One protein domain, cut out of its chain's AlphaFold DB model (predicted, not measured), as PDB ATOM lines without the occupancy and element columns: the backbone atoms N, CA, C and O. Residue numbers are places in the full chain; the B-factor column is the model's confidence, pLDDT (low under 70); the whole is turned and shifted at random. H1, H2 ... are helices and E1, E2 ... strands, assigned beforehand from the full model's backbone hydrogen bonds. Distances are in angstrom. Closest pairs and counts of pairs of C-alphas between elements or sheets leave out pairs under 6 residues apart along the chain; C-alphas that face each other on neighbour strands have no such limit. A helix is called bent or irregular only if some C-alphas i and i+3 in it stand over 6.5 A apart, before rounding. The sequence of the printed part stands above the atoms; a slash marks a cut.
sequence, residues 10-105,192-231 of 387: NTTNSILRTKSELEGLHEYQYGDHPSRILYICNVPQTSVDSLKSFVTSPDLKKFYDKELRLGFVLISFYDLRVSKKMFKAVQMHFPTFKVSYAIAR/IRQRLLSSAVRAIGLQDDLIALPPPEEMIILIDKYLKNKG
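AT A GLANCE: This is residues 10 to 105 and 192 to 231 of the 387 residues of the protein "RRM domain-containing protein" of Entamoeba invadens IP1 (UniProt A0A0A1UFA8). A four-stranded sheet with H2 and H4 packed over one face forms one part of this elongated domain, and a bundle of three helices, H1, H5 and H6, forms the other, on the side of the sheet away from H2 and H4. The printed part has 136 residues, with six named helices and four named strands in the order H1 E1 H2 E2 H3 E3 H4 E4 H5 H6. The sheet's order is E2 E3 E1 E4, all antiparallel, and the class is mixed, helices and strands. The whole is compact, with a radius of gyration of the C-alphas of 14.8 A, and spans 46 by 30 by 26 A.

IN THESE COORDINATES: H1, residues 10 to 26, begins at C-alpha 10 (30.746, 14.935, -28.355) and is 24.6 A long. E1 is residues 37 to 41, H2 45 to 55, E2 60 to 64 and H3 66 to 70. H2 and H3 are irregular: C-alphas 46 and 49 are 7.3 A apart, and C-alphas 66 and 69 are 7.5 A apart. E3, residues 72 to 77, is 16.8 A long; H4, residues 80 to 93, 19.8 A. E4 is residues 98 to 101 and H5 192 to 203. H6, residues 216 to 229, is 19.9 A long and ends at C-alpha 229 (19.984, 11.231, -15.320).

HOW THE PARTS SIT: In the bundle, H1 touches H6 at a shallow tilt of 29 degrees, opposite ways; the closest C-alphas, of Leu 22 and Pro 216, are 5.9 A apart. H1 touches H5 at a steep tilt of 38 degrees, opposite ways, closest at the C-alphas of Thr 18 and Ala 200, 6.3 A. H5 touches H6 with residues 197 to 201 alone, closest at the C-alphas of Leu 197 and Pro 216, 7.4 A. H6 only grazes the sheet, with residue 218, and H3 only grazes it, with residues 66 to 70. Within hydrogen-bond range are N 64 and O 74 of E2 and E3, 2.8 A, N 38 and O 75 of E1 and E3, 2.8 A, and N 39 and O 100 of E1 and E4, 2.8 A. H2 and H4 are on the same face, at heights over the sheet of 10.1 A and 8.4 A: two layers, helices on one face of a sheet. E1, H2, E2 and E3, H4, E4 are split strand-helix-strand units, each with another strand between its two strands, and both crossovers are right-handed. Every O i to N i+4 pair is within hydrogen-bond range in H1, H4, H5 and H6, against 5 of 7 in H2 and 0 of 1 in H3, where 1 of 2 O i to N i+3 pairs is.

THE WHOLE: The C-alphas of Asn 10 and Pro 58, the two farthest apart, are 47.0 A apart. Residues 106 to 191 are not printed, and C-alphas 105 and 192 are 12.7 A apart across the cut. The link from H5 to H6 is long. The mean pLDDT of the printed part is 84.0; residues 10 to 11, 24 to 33, 192 to 193 and 231 are under 70.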
ATOM      1  N   ASN A  10      29.326  15.288 -28.382       58.84
ATOM      2  CA  ASN A  10      30.746  14.935 -28.355       58.84
ATOM      3  C   ASN A  10      31.206  14.551 -26.934       58.84
ATOM      4  O   ASN A  10      32.066  13.694 -26.755       58.84
ATOM      5  N   THR A  11      30.568  15.134 -25.913       66.94
ATOM      6  CA  THR A  11      30.841  14.820 -24.501       66.94
ATOM      7  C   THR A  11      30.291  13.443 -24.127       66.94
ATOM      8  O   THR A  11      30.992  12.656 -23.498       66.94
ATOM      9  N   THR A  12      29.076  13.109 -24.571       75.06
ATOM     10  CA  THR A  12      28.463  11.791 -24.341       75.06
ATOM     11  C   THR A  12      29.262  10.662 -24.990       75.06
ATOM     12  O   THR A  12      29.572   9.673 -24.330       75.06
ATOM     13  N   ASN A  13      29.671  10.828 -26.252       75.00
ATOM     14  CA  ASN A  13      30.499   9.834 -26.942       75.00
ATOM     15  C   ASN A  13      31.851   9.626 -26.242       75.00
ATOM     16  O   ASN A  13      32.323   8.497 -26.134       75.00
ATOM     17  N   SER A  14      32.451  10.698 -25.713       77.50
ATOM     18  CA  SER A  14      33.671  10.597 -24.906       77.50
ATOM     19  C   SER A  14      33.448   9.812 -23.609       77.50
ATOM     20  O   SER A  14      34.303   9.012 -23.245       77.50
ATOM     21  N   ILE A  15      32.318  10.013 -22.921       82.50
ATOM     22  CA  ILE A  15      31.979   9.288 -21.684       82.50
ATOM     23  C   ILE A  15      31.745   7.802 -21.967       82.50
ATOM     24  O   ILE A  15      32.267   6.961 -21.243       82.50
ATOM     25  N   LEU A  16      31.008   7.477 -23.033       81.94
ATOM     26  CA  LEU A  16      30.760   6.093 -23.452       81.94
ATOM     27  C   LEU A  16      32.059   5.370 -23.822       81.94
ATOM     28  O   LEU A  16      32.255   4.221 -23.435       81.94
ATOM     29  N   ARG A  17      32.983   6.057 -24.504       80.31
ATOM     30  CA  ARG A  17      34.314   5.516 -24.788       80.31
ATOM     31  C   ARG A  17      35.100   5.248 -23.506       80.31
ATOM     32  O   ARG A  17      35.637   4.160 -23.346       80.31
ATOM     33  N   THR A  18      35.143   6.211 -22.583       80.44
ATOM     34  CA  THR A  18      35.811   6.020 -21.287       80.44
ATOM     35  C   THR A  18      35.174   4.883 -20.488       80.44
ATOM     36  O   THR A  18      35.894   4.144 -19.829       80.44
ATOM     37  N   LYS A  19      33.849   4.697 -20.568       83.88
ATOM     38  CA  LYS A  19      33.162   3.548 -19.966       83.88
ATOM     39  C   LYS A  19      33.657   2.221 -20.556       83.88
ATOM     40  O   LYS A  19      34.070   1.376 -19.776       83.88
ATOM     41  N   SER A  20      33.694   2.072 -21.884       77.12
ATOM     42  CA  SER A  20      34.217   0.857 -22.545       77.12
ATOM     43  C   SER A  20      35.683   0.584 -22.166       77.12
ATOM     44  O   SER A  20      36.048  -0.529 -21.801       77.12
ATOM     45  N   GLU A  21      36.524   1.625 -22.122       75.69
ATOM     46  CA  GLU A  21      37.921   1.508 -21.677       75.69
ATOM     47  C   GLU A  21      38.042   1.083 -20.196       75.69
ATOM     48  O   GLU A  21      38.981   0.375 -19.840       75.69
ATOM     49  N   LEU A  22      37.108   1.489 -19.322       74.81
ATOM     50  CA  LEU A  22      37.046   1.042 -17.924       74.81
ATOM     51  C   LEU A  22      36.495  -0.383 -17.784       74.81
ATOM     52  O   LEU A  22      36.958  -1.113 -16.912       74.81
ATOM     53  N   GLU A  23      35.542  -0.787 -18.624       72.44
ATOM     54  CA  GLU A  23      35.034  -2.165 -18.687       72.44
ATOM     55  C   GLU A  23      36.156  -3.128 -19.091       72.44
ATOM     56  O   GLU A  23      36.332  -4.158 -18.446       72.44
ATOM     57  N   GLY A  24      37.011  -2.732 -20.040       64.44
ATOM     58  CA  GLY A  24      38.241  -3.460 -20.364       64.44
ATOM     59  C   GLY A  24      39.246  -3.540 -19.204       64.44
ATOM     60  O   GLY A  24      40.075  -4.439 -19.183       64.44
ATOM     61  N   LEU A  25      39.175  -2.643 -18.210       60.28
ATOM     62  CA  LEU A  25      39.958  -2.745 -16.969       60.28
ATOM     63  C   LEU A  25      39.267  -3.583 -15.882       60.28
ATOM     64  O   LEU A  25      39.926  -3.946 -14.913       60.28
ATOM     65  N   HIS A  26      37.968  -3.872 -15.982       50.75
ATOM     66  CA  HIS A  26      37.236  -4.619 -14.954       50.75
ATOM     67  C   HIS A  26      37.717  -6.077 -14.842       50.75
ATOM     68  O   HIS A  26      37.785  -6.618 -13.739       50.75
ATOM     69  N   GLU A  27      38.168  -6.677 -15.951       41.78
ATOM     70  CA  GLU A  27      38.786  -8.018 -15.968       41.78
ATOM     71  C   GLU A  27      40.046  -8.125 -15.079       41.78
ATOM     72  O   GLU A  27      40.505  -9.217 -14.765       41.78
ATOM     73  N   TYR A  28      40.587  -6.997 -14.615       45.53
ATOM     74  CA  TYR A  28      41.859  -6.890 -13.906       45.53
ATOM     75  C   TYR A  28      41.690  -6.753 -12.367       45.53
ATOM     76  O   TYR A  28      42.635  -6.345 -11.692       45.53
ATOM     77  N   GLN A  29      40.501  -7.053 -11.810       47.00
ATOM     78  CA  GLN A  29      40.171  -7.063 -10.362       47.00
ATOM     79  C   GLN A  29      40.752  -5.871  -9.574       47.00
ATOM     80  O   GLN A  29      41.543  -5.983  -8.631       47.00
ATOM     81  N   TYR A  30      40.361  -4.664  -9.974       50.88
ATOM     82  CA  TYR A  30      40.927  -3.422  -9.457       50.88
ATOM     83  C   TYR A  30      40.127  -2.838  -8.287       50.88
ATOM     84  O   TYR A  30      39.625  -1.722  -8.353       50.88
ATOM     85  N   GLY A  31      40.111  -3.540  -7.161       45.78
ATOM     86  CA  GLY A  31      39.445  -3.088  -5.928       45.78
ATOM     87  C   GLY A  31      39.791  -3.923  -4.698       45.78
ATOM     88  O   GLY A  31      39.527  -3.489  -3.576       45.78
ATOM     89  N   ASP A  32      40.450  -5.063  -4.916       51.41
ATOM     90  CA  ASP A  32      40.871  -5.999  -3.875       51.41
ATOM     91  C   ASP A  32      42.271  -5.700  -3.341       51.41
ATOM     92  O   ASP A  32      42.644  -6.163  -2.260       51.41
ATOM     93  N   HIS A  33      43.059  -4.884  -4.056       66.50
ATOM     94  CA  HIS A  33      44.370  -4.507  -3.552       66.50
ATOM     95  C   HIS A  33      44.229  -3.564  -2.352       66.50
ATOM     96  O   HIS A  33      43.688  -2.463  -2.501       66.50
ATOM     97  N   PRO A  34      44.758  -3.941  -1.176       77.06
ATOM     98  CA  PRO A  34      44.612  -3.134   0.017       77.06
ATOM     99  C   PRO A  34      45.170  -1.725  -0.167       77.06
ATOM    100  O   PRO A  34      46.336  -1.536  -0.508       77.06
ATOM    101  N   SER A  35      44.331  -0.743   0.133       85.12
ATOM    102  CA  SER A  35      44.651   0.681   0.131       85.12
ATOM    103  C   SER A  35      44.426   1.258   1.522       85.12
ATOM    104  O   SER A  35      43.650   0.730   2.322       85.12
ATOM    105  N   ARG A  36      45.072   2.383   1.824       89.56
ATOM    106  CA  ARG A  36      44.766   3.156   3.037       89.56
ATOM    107  C   ARG A  36      43.500   3.988   2.907       89.56
ATOM    108  O   ARG A  36      43.105   4.641   3.867       89.56
ATOM    109  N   ILE A  37      42.910   4.014   1.718       91.31
ATOM    110  CA  ILE A  37      41.702   4.767   1.434       91.31
ATOM    111  C   ILE A  37      40.597   3.764   1.127       91.31
ATOM    112  O   ILE A  37      40.706   2.978   0.185       91.31
ATOM    113  N   LEU A  38      39.550   3.786   1.942       93.44
ATOM    114  CA  LEU A  38      38.330   3.028   1.719       93.44
ATOM    115  C   LEU A  38      37.363   3.862   0.888       93.44
ATOM    116  O   LEU A  38      37.170   5.047   1.164       93.44
ATOM    117  N   TYR A  39      36.749   3.221  -0.094       93.56
ATOM    118  CA  TYR A  39      35.567   3.699  -0.790       93.56
ATOM    119  C   TYR A  39      34.359   2.952  -0.229       93.56
ATOM    120  O   TYR A  39      34.340   1.722  -0.201       93.56
ATOM    121  N   ILE A  40      33.363   3.689   0.257       95.19
ATOM    122  CA  ILE A  40      32.137   3.098   0.794       95.19
ATOM    123  C   ILE A  40      30.963   3.707   0.048       95.19
ATOM    124  O   ILE A  40      30.733   4.910   0.153       95.19
ATOM    125  N   CYS A  41      30.215   2.884  -0.682       92.88
ATOM    126  CA  CYS A  41      28.990   3.288  -1.359       92.88
ATOM    127  C   CYS A  41      27.745   2.652  -0.730       92.88
ATOM    128  O   CYS A  41      27.823   1.834   0.189       92.88
ATOM    129  N   ASN A  42      26.580   3.090  -1.212       91.31
ATOM    130  CA  ASN A  42      25.265   2.822  -0.628       91.31
ATOM    131  C   ASN A  42      25.116   3.382   0.791       91.31
ATOM    132  O   ASN A  42      24.409   2.801   1.610       91.31
ATOM    133  N   VAL A  43      25.761   4.517   1.081       90.94
ATOM    134  CA  VAL A  43      25.678   5.168   2.394       90.94
ATOM    135  C   VAL A  43      24.478   6.123   2.421       90.94
ATOM    136  O   VAL A  43      24.497   7.140   1.720       90.94
ATOM    137  N   PRO A  44      23.424   5.847   3.213       89.00
ATOM    138  CA  PRO A  44      22.323   6.781   3.397       89.00
ATOM    139  C   PRO A  44      22.797   8.017   4.159       89.00
ATOM    140  O   PRO A  44      23.585   7.906   5.097       89.00
ATOM    141  N   GLN A  45      22.239   9.180   3.822       88.12
ATOM    142  CA  GLN A  45      22.521  10.451   4.504       88.12
ATOM    143  C   GLN A  45      22.341  10.347   6.028       88.12
ATOM    144  O   GLN A  45      23.165  10.841   6.788       88.12
ATOM    145  N   THR A  46      21.310   9.626   6.475       90.56
ATOM    146  CA  THR A  46      20.986   9.412   7.895       90.56
ATOM    147  C   THR A  46      22.024   8.592   8.660       90.56
ATOM    148  O   THR A  46      22.035   8.625   9.884       90.56
ATOM    149  N   SER A  47      22.865   7.823   7.965       92.75
ATOM    150  CA  SER A  47      23.805   6.885   8.588       92.75
ATOM    151  C   SER A  47      25.248   7.391   8.588       92.75
ATOM    152  O   SER A  47      26.129   6.708   9.111       92.75
ATOM    153  N   VAL A  48      25.515   8.567   8.010       93.75
ATOM    154  CA  VAL A  48      26.879   9.104   7.878       93.75
ATOM    155  C   VAL A  48      27.496   9.457   9.215       93.75
ATOM    156  O   VAL A  48      28.654   9.115   9.437       93.75
ATOM    157  N   ASP A  49      26.741  10.064  10.127       95.38
ATOM    158  CA  ASP A  49      27.255  10.403  11.457       95.38
ATOM    159  C   ASP A  49      27.577   9.146  12.276       95.38
ATOM    160  O   ASP A  49      28.609   9.084  12.951       95.38
ATOM    161  N   SER A  50      26.751   8.101  12.145       96.38
ATOM    162  CA  SER A  50      27.010   6.785  12.738       96.38
ATOM    163  C   SER A  50      28.268   6.147  12.153       96.38
ATOM    164  O   SER A  50      29.115   5.668  12.904       96.38
ATOM    165  N   LEU A  51      28.435   6.183  10.826       96.88
ATOM    166  CA  LEU A  51      29.634   5.678  10.156       96.88
ATOM    167  C   LEU A  51      30.882   6.454  10.591       96.88
ATOM    168  O   LEU A  51      31.890   5.847  10.940       96.88
ATOM    169  N   LYS A  52      30.814   7.787  10.616       96.69
ATOM    170  CA  LYS A  52      31.912   8.671  11.025       96.69
ATOM    171  C   LYS A  52      32.335   8.401  12.466       96.69
ATOM    172  O   LYS A  52      33.527   8.261  12.734       96.69
ATOM    173  N   SER A  53      31.368   8.247  13.368       97.06
ATOM    174  CA  SER A  53      31.618   7.873  14.763       97.06
ATOM    175  C   SER A  53      32.249   6.481  14.867       97.06
ATOM    176  O   SER A  53      33.219   6.305  15.597       97.06
ATOM    177  N   PHE A  54      31.764   5.511  14.084       97.50
ATOM    178  CA  PHE A  54      32.270   4.135  14.068       97.50
ATOM    179  C   PHE A  54      33.724   4.028  13.585       97.50
ATOM    180  O   PHE A  54      34.508   3.269  14.151       97.50
ATOM    181  N   VAL A  55      34.106   4.788  12.553       96.69
ATOM    182  CA  VAL A  55      35.469   4.732  11.992       96.69
ATOM    183  C   VAL A  55      36.481   5.612  12.730       96.69
ATOM    184  O   VAL A  55      37.676   5.578  12.414       96.69
ATOM    185  N   THR A  56      36.019   6.426  13.684       96.88
ATOM    186  CA  THR A  56      36.878   7.339  14.440       96.88
ATOM    187  C   THR A  56      37.909   6.545  15.233       96.88
ATOM    188  O   THR A  56      37.585   5.700  16.063       96.88
ATOM    189  N   SER A  57      39.181   6.812  14.952       95.00
ATOM    190  CA  SER A  57      40.325   6.164  15.588       95.00
ATOM    191  C   SER A  57      41.554   7.074  15.499       95.00
ATOM    192  O   SER A  57      41.565   7.980  14.664       95.00
ATOM    193  N   PRO A  58      42.608   6.848  16.305       96.00
ATOM    194  CA  PRO A  58      43.853   7.620  16.213       96.00
ATOM    195  C   PRO A  58      44.530   7.557  14.836       96.00
ATOM    196  O   PRO A  58      45.281   8.458  14.471       96.00
ATOM    197  N   ASP A  59      44.261   6.496  14.073       95.44
ATOM    198  CA  ASP A  59      44.807   6.284  12.732       95.44
ATOM    199  C   ASP A  59      43.875   6.767  11.616       95.44
ATOM    200  O   ASP A  59      44.250   6.700  10.441       95.44
ATOM    201  N   LEU A  60      42.680   7.271  11.952       95.56
ATOM    202  CA  LEU A  60      41.833   7.972  10.996       95.56
ATOM    203  C   LEU A  60      42.557   9.253  10.570       95.56
ATOM    204  O   LEU A  60      42.702  10.190  11.352       95.56
ATOM    205  N   LYS A  61      42.983   9.305   9.307       92.44
ATOM    206  CA  LYS A  61      43.586  10.505   8.727       92.44
ATOM    207  C   LYS A  61      42.504  11.530   8.416       92.44
ATOM    208  O   LYS A  61      42.617  12.681   8.830       92.44
ATOM    209  N   LYS A  62      41.472  11.133   7.661       92.12
ATOM    210  CA  LYS A  62      40.377  12.033   7.269       92.12
ATOM    211  C   LYS A  62      39.165  11.283   6.717       92.12
ATOM    212  O   LYS A  62      39.304  10.237   6.086       92.12
ATOM    213  N   PHE A  63      37.992  11.870   6.926       94.31
ATOM    214  CA  PHE A  63      36.704  11.419   6.404       94.31
ATOM    215  C   PHE A  63      36.207  12.415   5.347       94.31
ATOM    216  O   PHE A  63      36.189  13.617   5.616       94.31
ATOM    217  N   TYR A  64      35.833  11.931   4.162       92.06
ATOM    218  CA  TYR A  64      35.406  12.743   3.020       92.06
ATOM    219  C   TYR A  64      33.972  12.378   2.632       92.06
ATOM    220  O   TYR A  64      33.711  11.288   2.124       92.06
ATOM    221  N   ASP A  65      33.050  13.306   2.867       91.56
ATOM    222  CA  ASP A  65      31.601  13.154   2.694       91.56
ATOM    223  C   ASP A  65      31.000  14.099   1.644       91.56
ATOM    224  O   ASP A  65      29.785  14.121   1.444       91.56
ATOM    225  N   LYS A  66      31.828  14.859   0.918       87.81
ATOM    226  CA  LYS A  66      31.358  15.812  -0.103       87.81
ATOM    227  C   LYS A  66      30.557  15.126  -1.221       87.81
ATOM    228  O   LYS A  66      29.615  15.707  -1.772       87.81
ATOM    229  N   GLU A  67      30.897  13.877  -1.527       86.19
ATOM    230  CA  GLU A  67      30.295  13.045  -2.570       86.19
ATOM    231  C   GLU A  67      29.088  12.229  -2.084       86.19
ATOM    232  O   GLU A  67      28.504  11.458  -2.847       86.19
ATOM    233  N   LEU A  68      28.615  12.453  -0.857       87.12
ATOM    234  CA  LEU A  68      27.490  11.713  -0.289       87.12
ATOM    235  C   LEU A  68      26.189  11.862  -1.100       87.12
ATOM    236  O   LEU A  68      25.350  10.963  -1.118       87.12
ATOM    237  N   ARG A  69      26.031  12.962  -1.850       83.75
ATOM    238  CA  ARG A  69      24.924  13.146  -2.814       83.75
ATOM    239  C   ARG A  69      24.932  12.108  -3.941       83.75
ATOM    240  O   ARG A  69      23.882  11.782  -4.489       83.75
ATOM    241  N   LEU A  70      26.106  11.595  -4.293       83.81
ATOM    242  CA  LEU A  70      26.273  10.534  -5.282       83.81
ATOM    243  C   LEU A  70      26.124   9.141  -4.660       83.81
ATOM    244  O   LEU A  70      25.873   8.190  -5.403       83.81
ATOM    245  N   GLY A  71      26.131   9.051  -3.326       86.25
ATOM    246  CA  GLY A  71      25.862   7.840  -2.550       86.25
ATOM    247  C   GLY A  71      27.112   7.156  -2.000       86.25
ATOM    248  O   GLY A  71      27.029   5.980  -1.647       86.25
ATOM    249  N   PHE A  72      28.252   7.855  -1.949       92.50
ATOM    250  CA  PHE A  72      29.500   7.305  -1.428       92.50
ATOM    251  C   PHE A  72      30.290   8.296  -0.570       92.50
ATOM    252  O   PHE A  72      30.085   9.507  -0.641       92.50
ATOM    253  N   VAL A  73      31.208   7.753   0.227       94.94
ATOM    254  CA  VAL A  73      32.202   8.487   1.022       94.94
ATOM    255  C   VAL A  73      33.587   7.873   0.819       94.94
ATOM    256  O   VAL A  73      33.709   6.693   0.473       94.94
ATOM    257  N   LEU A  74      34.635   8.659   1.066       94.00
ATOM    258  CA  LEU A  74      36.010   8.163   1.152       94.00
ATOM    259  C   LEU A  74      36.523   8.293   2.583       94.00
ATOM    260  O   LEU A  74      36.301   9.304   3.250       94.00
ATOM    261  N   ILE A  75      37.263   7.293   3.050       94.56
ATOM    262  CA  ILE A  75      37.862   7.302   4.388       94.56
ATOM    263  C   ILE A  75      39.337   6.970   4.259       94.56
ATOM    264  O   ILE A  75      39.688   5.898   3.783       94.56
ATOM    265  N   SER A  76      40.205   7.889   4.673       92.88
ATOM    266  CA  SER A  76      41.653   7.711   4.618       92.88
ATOM    267  C   SER A  76      42.216   7.418   6.005       92.88
ATOM    268  O   SER A  76      41.881   8.105   6.972       92.88
ATOM    269  N   PHE A  77      43.113   6.438   6.077       93.88
ATOM    270  CA  PHE A  77      43.859   6.047   7.271       93.88
ATOM    271  C   PHE A  77      45.360   6.301   7.095       93.88
ATOM    272  O   PHE A  77      45.873   6.331   5.975       93.88
ATOM    273  N   TYR A  78      46.079   6.463   8.204       93.50
ATOM    274  CA  TYR A  78      47.544   6.499   8.195       93.50
ATOM    275  C   TYR A  78      48.149   5.105   7.991       93.50
ATOM    276  O   TYR A  78      49.069   4.947   7.187       93.50
ATOM    277  N   ASP A  79      47.599   4.086   8.654       93.50
ATOM    278  CA  ASP A  79      48.108   2.712   8.616       93.50
ATOM    279  C   ASP A  79      47.227   1.795   7.745       93.50
ATOM    280  O   ASP A  79      46.006   1.694   7.913       93.50
ATOM    281  N   LEU A  80      47.863   1.085   6.811       88.69
ATOM    282  CA  LEU A  80      47.210   0.120   5.924       88.69
ATOM    283  C   LEU A  80      46.535  -1.036   6.683       88.69
ATOM    284  O   LEU A  80      45.483  -1.523   6.268       88.69
ATOM    285  N   ARG A  81      47.116  -1.488   7.795       91.62
ATOM    286  CA  ARG A  81      46.578  -2.561   8.646       91.62
ATOM    287  C   ARG A  81      45.277  -2.124   9.306       91.62
ATOM    288  O   ARG A  81      44.334  -2.910   9.375       91.62
ATOM    289  N   VAL A  82      45.200  -0.862   9.732       95.44
ATOM    290  CA  VAL A  82      43.970  -0.289  10.289       95.44
ATOM    291  C   VAL A  82      42.904  -0.169   9.209       95.44
ATOM    292  O   VAL A  82      41.778  -0.597   9.448       95.44
ATOM    293  N   SER A  83      43.263   0.292   8.008       93.56
ATOM    294  CA  SER A  83      42.349   0.298   6.856       93.56
ATOM    295  C   SER A  83      41.766  -1.098   6.585       93.56
ATOM    296  O   SER A  83      40.549  -1.251   6.516       93.56
ATOM    297  N   LYS A  84      42.604  -2.147   6.561       90.44
ATOM    298  CA  LYS A  84      42.159  -3.548   6.409       90.44
ATOM    299  C   LYS A  84      41.218  -4.010   7.521       90.44
ATOM    300  O   LYS A  84      40.229  -4.694   7.260       90.44
ATOM    301  N   LYS A  85      41.528  -3.670   8.775       93.56
ATOM    302  CA  LYS A  85      40.666  -3.998   9.919       93.56
ATOM    303  C   LYS A  85      39.324  -3.278   9.802       93.56
ATOM    304  O   LYS A  85      38.283  -3.895  10.016       93.56
ATOM    305  N   MET A  86      39.352  -1.999   9.433       96.75
ATOM    306  CA  MET A  86      38.160  -1.172   9.305       96.75
ATOM    307  C   MET A  86      37.292  -1.597   8.123       96.75
ATOM    308  O   MET A  86      36.077  -1.622   8.258       96.75
ATOM    309  N   PHE A  87      37.898  -2.023   7.014       94.19
ATOM    310  CA  PHE A  87      37.199  -2.626   5.882       94.19
ATOM    311  C   PHE A  87      36.269  -3.751   6.353       94.19
ATOM    312  O   PHE A  87      35.057  -3.684   6.154       94.19
ATOM    313  N   LYS A  88      36.825  -4.736   7.072       92.94
ATOM    314  CA  LYS A  88      36.058  -5.873   7.606       92.94
ATOM    315  C   LYS A  88      35.026  -5.422   8.643       92.94
ATOM    316  O   LYS A  88      33.888  -5.877   8.622       92.94
ATOM    317  N   ALA A  89      35.409  -4.521   9.550       96.25
ATOM    318  CA  ALA A  89      34.529  -4.042  10.613       96.25
ATOM    319  C   ALA A  89      33.298  -3.297  10.068       96.25
ATOM    320  O   ALA A  89      32.184  -3.554  10.521       96.25
ATOM    321  N   VAL A  90      33.483  -2.422   9.074       96.44
ATOM    322  CA  VAL A  90      32.389  -1.694   8.420       96.44
ATOM    323  C   VAL A  90      31.487  -2.657   7.655       96.44
ATOM    324  O   VAL A  90      30.276  -2.556   7.802       96.44
ATOM    325  N   GLN A  91      32.044  -3.616   6.906       92.62
ATOM    326  CA  GLN A  91      31.237  -4.621   6.200       92.62
ATOM    327  C   GLN A  91      30.344  -5.431   7.149       92.62
ATOM    328  O   GLN A  91      29.189  -5.696   6.831       92.62
ATOM    329  N   MET A  92      30.856  -5.802   8.328       92.94
ATOM    330  CA  MET A  92      30.078  -6.547   9.324       92.94
ATOM    331  C   MET A  92      29.021  -5.685  10.023       92.94
ATOM    332  O   MET A  92      27.923  -6.163  10.295       92.94
ATOM    333  N   HIS A  93      29.347  -4.431  10.347       96.50
ATOM    334  CA  HIS A  93      28.453  -3.552  11.103       96.50
ATOM    335  C   HIS A  93      27.385  -2.882  10.224       96.50
ATOM    336  O   HIS A  93      26.268  -2.640  10.678       96.50
ATOM    337  N   PHE A  94      27.713  -2.609   8.960       95.62
ATOM    338  CA  PHE A  94      26.840  -1.973   7.976       95.62
ATOM    339  C   PHE A  94      26.672  -2.888   6.752       95.62
ATOM    340  O   PHE A  94      27.206  -2.591   5.684       95.62
ATOM    341  N   PRO A  95      25.911  -3.991   6.864       92.88
ATOM    342  CA  PRO A  95      25.806  -4.999   5.802       92.88
ATOM    343  C   PRO A  95      25.176  -4.474   4.503       92.88
ATOM    344  O   PRO A  95      25.301  -5.097   3.454       92.88
ATOM    345  N   THR A  96      24.483  -3.332   4.554       92.75
ATOM    346  CA  THR A  96      23.921  -2.666   3.372       92.75
ATOM    347  C   THR A  96      24.933  -1.791   2.633       92.75
ATOM    348  O   THR A  96      24.681  -1.403   1.491       92.75
ATOM    349  N   PHE A  97      26.066  -1.463   3.260       94.31
ATOM    350  CA  PHE A  97      27.111  -0.655   2.644       94.31
ATOM    351  C   PHE A  97      28.019  -1.559   1.826       94.31
ATOM    352  O   PHE A  97      28.418  -2.636   2.268       94.31
ATOM    353  N   LYS A  98      28.399  -1.093   0.640       92.19
ATOM    354  CA  LYS A  98      29.414  -1.772  -0.159       92.19
ATOM    355  C   LYS A  98      30.750  -1.076   0.073       92.19
ATOM    356  O   LYS A  98      30.880   0.124  -0.149       92.19
ATOM    357  N   VAL A  99      31.723  -1.843   0.555       92.38
ATOM    358  CA  VAL A  99      33.063  -1.366   0.922       92.38
ATOM    359  C   VAL A  99      34.077  -1.931  -0.066       92.38
ATOM    360  O   VAL A  99      34.089  -3.137  -0.308       92.38
ATOM    361  N   SER A 100      34.929  -1.070  -0.611       90.25
ATOM    362  CA  SER A 100      36.032  -1.414  -1.513       90.25
ATOM    363  C   SER A 100      37.257  -0.535  -1.223       90.25
ATOM    364  O   SER A 100      37.171   0.461  -0.499       90.25
ATOM    365  N   TYR A 101      38.427  -0.895  -1.751       86.81
ATOM    366  CA  TYR A 101      39.601  -0.026  -1.678       86.81
ATOM    367  C   TYR A 101      39.585   1.012  -2.804       86.81
ATOM    368  O   TYR A 101      39.325   0.695  -3.963       86.81
ATOM    369  N   ALA A 102      39.895   2.264  -2.465       87.00
ATOM    370  CA  ALA A 102      39.980   3.361  -3.424       87.00
ATOM    371  C   ALA A 102      41.388   3.486  -4.028       87.00
ATOM    372  O   ALA A 102      42.396   3.116  -3.411       87.00
ATOM    373  N   ILE A 103      41.464   4.079  -5.218       79.62
ATOM    374  CA  ILE A 103      42.696   4.233  -5.997       79.62
ATOM    375  C   ILE A 103      43.259   5.626  -5.760       79.62
ATOM    376  O   ILE A 103      42.668   6.609  -6.192       79.62
ATOM    377  N   ALA A 104      44.404   5.740  -5.095       77.19
ATOM    378  CA  ALA A 104      44.991   7.047  -4.800       77.19
ATOM    379  C   ALA A 104      45.236   7.893  -6.068       77.19
ATOM    380  O   ALA A 104      45.638   7.381  -7.119       77.19
ATOM    381  N   ARG A 105      44.977   9.201  -5.965       77.12
ATOM    382  CA  ARG A 105      45.105  10.156  -7.073       77.12
ATOM    383  C   ARG A 105      46.437  10.916  -6.980       77.12
ATOM    384  O   ARG A 105      46.789  11.405  -5.916       77.12
ATOM    385  N   ILE A 192      48.236   4.332 -17.325       59.88
ATOM    386  CA  ILE A 192      47.040   4.410 -18.184       59.88
ATOM    387  C   ILE A 192      45.769   4.410 -17.318       59.88
ATOM    388  O   ILE A 192      44.925   5.285 -17.483       59.88
ATOM    389  N   ARG A 193      45.698   3.529 -16.310       65.44
ATOM    390  CA  ARG A 193      44.575   3.420 -15.360       65.44
ATOM    391  C   ARG A 193      44.224   4.743 -14.680       65.44
ATOM    392  O   ARG A 193      43.075   5.169 -14.709       65.44
ATOM    393  N   GLN A 194      45.206   5.411 -14.076       71.00
ATOM    394  CA  GLN A 194      44.954   6.652 -13.344       71.00
ATOM    395  C   GLN A 194      44.521   7.788 -14.282       71.00
ATOM    396  O   GLN A 194      43.666   8.593 -13.911       71.00
ATOM    397  N   ARG A 195      45.051   7.825 -15.516       73.94
ATOM    398  CA  ARG A 195      44.612   8.769 -16.556       73.94
ATOM    399  C   ARG A 195      43.165   8.519 -16.978       73.94
ATOM    400  O   ARG A 195      42.397   9.475 -17.035       73.94
ATOM    401  N   LEU A 196      42.789   7.262 -17.213       72.81
ATOM    402  CA  LEU A 196      41.422   6.875 -17.581       72.81
ATOM    403  C   LEU A 196      40.420   7.238 -16.483       72.81
ATOM    404  O   LEU A 196      39.439   7.930 -16.742       72.81
ATOM    405  N   LEU A 197      40.708   6.866 -15.236       76.62
ATOM    406  CA  LEU A 197      39.849   7.193 -14.097       76.62
ATOM    407  C   LEU A 197      39.771   8.704 -13.844       76.62
ATOM    408  O   LEU A 197      38.695   9.222 -13.563       76.62
ATOM    409  N   SER A 198      40.876   9.438 -13.999       80.25
ATOM    410  CA  SER A 198      40.863  10.904 -13.888       80.25
ATOM    411  C   SER A 198      40.026  11.554 -14.994       80.25
ATOM    412  O   SER A 198      39.321  12.528 -14.732       80.25
ATOM    413  N   SER A 199      40.073  11.007 -16.215       81.56
ATOM    414  CA  SER A 199      39.208  11.428 -17.323       81.56
ATOM    415  C   SER A 199      37.737  11.174 -16.995       81.56
ATOM    416  O   SER A 199      36.917  12.082 -17.115       81.56
ATOM    417  N   ALA A 200      37.414   9.978 -16.490       83.44
ATOM    418  CA  ALA A 200      36.063   9.604 -16.082       83.44
ATOM    419  C   ALA A 200      35.509  10.532 -14.990       83.44
ATOM    420  O   ALA A 200      34.416  11.071 -15.148       83.44
ATOM    421  N   VAL A 201      36.284  10.778 -13.925       84.25
ATOM    422  CA  VAL A 201      35.951  11.710 -12.831       84.25
ATOM    423  C   VAL A 201      35.597  13.091 -13.377       84.25
ATOM    424  O   VAL A 201      34.532  13.622 -13.059       84.25
ATOM    425  N   ARG A 202      36.441  13.646 -14.256       83.44
ATOM    426  CA  ARG A 202      36.187  14.947 -14.884       83.44
ATOM    427  C   ARG A 202      34.928  14.927 -15.749       83.44
ATOM    428  O   ARG A 202      34.151  15.876 -15.717       83.44
ATOM    429  N   ALA A 203      34.716  13.860 -16.513       81.44
ATOM    430  CA  ALA A 203      33.609  13.764 -17.456       81.44
ATOM    431  C   ALA A 203      32.237  13.687 -16.760       81.44
ATOM    432  O   ALA A 203      31.271  14.283 -17.241       81.44
ATOM    433  N   ILE A 204      32.161  13.029 -15.599       83.94
ATOM    434  CA  ILE A 204      30.933  12.971 -14.786       83.94
ATOM    435  C   ILE A 204      30.810  14.119 -13.770       83.94
ATOM    436  O   ILE A 204      29.830  14.178 -13.030       83.94
ATOM    437  N   GLY A 205      31.768  15.054 -13.750       81.44
ATOM    438  CA  GLY A 205      31.734  16.244 -12.894       81.44
ATOM    439  C   GLY A 205      32.005  15.972 -11.412       81.44
ATOM    440  O   GLY A 205      31.525  16.720 -10.559       81.44
ATOM    441  N   LEU A 206      32.742  14.905 -11.091       84.88
ATOM    442  CA  LEU A 206      33.276  14.694  -9.744       84.88
ATOM    443  C   LEU A 206      34.340  15.751  -9.417       84.88
ATOM    444  O   LEU A 206      34.969  16.313 -10.314       84.88
ATOM    445  N   GLN A 207      34.540  16.028  -8.126       77.56
ATOM    446  CA  GLN A 207      35.444  17.097  -7.706       77.56
ATOM    447  C   GLN A 207      36.908  16.785  -8.054       77.56
ATOM    448  O   GLN A 207      37.390  15.653  -7.935       77.56
ATOM    449  N   ASP A 208      37.645  17.811  -8.477       70.81
ATOM    450  CA  ASP A 208      39.065  17.671  -8.806       70.81
ATOM    451  C   ASP A 208      39.955  17.510  -7.562       70.81
ATOM    452  O   ASP A 208      41.051  16.963  -7.676       70.81
ATOM    453  N   ASP A 209      39.472  17.885  -6.373       74.38
ATOM    454  CA  ASP A 209      40.169  17.707  -5.093       74.38
ATOM    455  C   ASP A 209      39.919  16.334  -4.432       74.38
ATOM    456  O   ASP A 209      40.309  16.107  -3.286       74.38
ATOM    457  N   LEU A 210      39.286  15.396  -5.145       80.75
ATOM    458  CA  LEU A 210      39.063  14.038  -4.656       80.75
ATOM    459  C   LEU A 210      40.401  13.300  -4.459       80.75
ATOM    460  O   LEU A 210      41.161  13.113  -5.412       80.75
ATOM    461  N   ILE A 211      40.660  12.835  -3.233       80.81
ATOM    462  CA  ILE A 211      41.935  12.203  -2.836       80.81
ATOM    463  C   ILE A 211      42.186  10.822  -3.442       80.81
ATOM    464  O   ILE A 211      43.323  10.357  -3.525       80.81
ATOM    465  N   ALA A 212      41.120  10.148  -3.860       84.06
ATOM    466  CA  ALA A 212      41.183   8.848  -4.490       84.06
ATOM    467  C   ALA A 212      40.042   8.688  -5.481       84.06
ATOM    468  O   ALA A 212      38.956   9.229  -5.312       84.06
ATOM    469  N   LEU A 213      40.302   7.915  -6.515       83.56
ATOM    470  CA  LEU A 213      39.356   7.553  -7.544       83.56
ATOM    471  C   LEU A 213      38.594   6.304  -7.067       83.56
ATOM    472  O   LEU A 213      39.219   5.398  -6.495       83.56
ATOM    473  N   PRO A 214      37.271   6.230  -7.289       87.38
ATOM    474  CA  PRO A 214      36.531   4.988  -7.109       87.38
ATOM    475  C   PRO A 214      37.161   3.861  -7.949       87.38
ATOM    476  O   PRO A 214      37.758   4.145  -8.996       87.38
ATOM    477  N   PRO A 215      37.064   2.594  -7.514       83.25
ATOM    478  CA  PRO A 215      37.512   1.467  -8.329       83.25
ATOM    479  C   PRO A 215      36.731   1.408  -9.659       83.25
ATOM    480  O   PRO A 215      35.645   1.996  -9.744       83.25
ATOM    481  N   PRO A 216      37.263   0.764 -10.719       81.19
ATOM    482  CA  PRO A 216      36.675   0.828 -12.057       81.19
ATOM    483  C   PRO A 216      35.202   0.414 -12.089       81.19
ATOM    484  O   PRO A 216      34.404   1.093 -12.728       81.19
ATOM    485  N   GLU A 217      34.824  -0.610 -11.323       82.75
ATOM    486  CA  GLU A 217      33.446  -1.105 -11.208       82.75
ATOM    487  C   GLU A 217      32.493  -0.022 -10.709       82.75
ATOM    488  O   GLU A 217      31.411   0.195 -11.252       82.75
ATOM    489  N   GLU A 218      32.916   0.692  -9.669       87.56
ATOM    490  CA  GLU A 218      32.138   1.769  -9.070       87.56
ATOM    491  C   GLU A 218      32.100   2.993  -9.984       87.56
ATOM    492  O   GLU A 218      31.059   3.641 -10.099       87.56
ATOM    493  N   MET A 219      33.191   3.285 -10.701       88.25
ATOM    494  CA  MET A 219      33.186   4.343 -11.713       88.25
ATOM    495  C   MET A 219      32.216   4.052 -12.857       88.25
ATOM    496  O   MET A 219      31.516   4.970 -13.283       88.25
ATOM    497  N   ILE A 220      32.127   2.805 -13.327       87.62
ATOM    498  CA  ILE A 220      31.164   2.404 -14.363       87.62
ATOM    499  C   ILE A 220      29.727   2.636 -13.874       87.62
ATOM    500  O   ILE A 220      28.940   3.279 -14.568       87.62
ATOM    501  N   ILE A 221      29.403   2.220 -12.643       88.56
ATOM    502  CA  ILE A 221      28.077   2.443 -12.035       88.56
ATOM    503  C   ILE A 221      27.757   3.943 -11.927       88.56
ATOM    504  O   ILE A 221      26.632   4.373 -12.211       88.56
ATOM    505  N   LEU A 222      28.733   4.764 -11.528       89.31
ATOM    506  CA  LEU A 222      28.568   6.216 -11.445       89.31
ATOM    507  C   LEU A 222      28.338   6.847 -12.826       89.31
ATOM    508  O   LEU A 222      27.480   7.727 -12.949       89.31
ATOM    509  N   ILE A 223      29.047   6.383 -13.860       89.38
ATOM    510  CA  ILE A 223      28.833   6.806 -15.251       89.38
ATOM    511  C   ILE A 223      27.419   6.444 -15.711       89.38
ATOM    512  O   ILE A 223      26.716   7.303 -16.243       89.38
ATOM    513  N   ASP A 224      26.958   5.222 -15.452       88.69
ATOM    514  CA  ASP A 224      25.615   4.781 -15.841       88.69
ATOM    515  C   ASP A 224      24.516   5.604 -15.175       88.69
ATOM    516  O   ASP A 224      23.561   6.037 -15.827       88.69
ATOM    517  N   LYS A 225      24.674   5.898 -13.881       86.56
ATOM    518  CA  LYS A 225      23.766   6.783 -13.145       86.56
ATOM    519  C   LYS A 225      23.760   8.195 -13.735       86.56
ATOM    520  O   LYS A 225      22.694   8.800 -13.857       86.56
ATOM    521  N   TYR A 226      24.925   8.716 -14.117       87.06
ATOM    522  CA  TYR A 226      25.052  10.028 -14.750       87.06
ATOM    523  C   TYR A 226      24.355  10.085 -16.118       87.06
ATOM    524  O   TYR A 226      23.564  11.000 -16.358       87.06
ATOM    525  N   LEU A 227      24.591   9.098 -16.989       85.31
ATOM    526  CA  LEU A 227      23.979   9.018 -18.322       85.31
ATOM    527  C   LEU A 227      22.454   8.873 -18.234       85.31
ATOM    528  O   LEU A 227      21.717   9.593 -18.910       85.31
ATOM    529  N   LYS A 228      21.970   8.023 -17.318       83.62
ATOM    530  CA  LYS A 228      20.534   7.849 -17.062       83.62
ATOM    531  C   LYS A 228      19.865   9.157 -16.640       83.62
ATOM    532  O   LYS A 228      18.793   9.483 -17.143       83.62
ATOM    533  N   ASN A 229      20.504   9.932 -15.760       81.69
ATOM    534  CA  ASN A 229      19.984  11.231 -15.320       81.69
ATOM    535  C   ASN A 229      19.947  12.280 -16.445       81.69
ATOM    536  O   ASN A 229      19.153  13.215 -16.371       81.69
ATOM    537  N   LYS A 230      20.773  12.129 -17.488       77.75
ATOM    538  CA  LYS A 230      20.746  12.973 -18.693       77.75
ATOM    539  C   LYS A 230      19.721  12.537 -19.748       77.75
ATOM    540  O   LYS A 230      19.544  13.256 -20.726       77.75
ATOM    541  N   GLY A 231      19.027  11.413 -19.550       61.28
ATOM    542  CA  GLY A 231      18.038  10.896 -20.503       61.28
ATOM    543  C   GLY A 231      18.648  10.206 -21.729       61.28
ATOM    544  O   GLY A 231      17.976  10.083 -22.749       61.28
TER     545      GLY A 231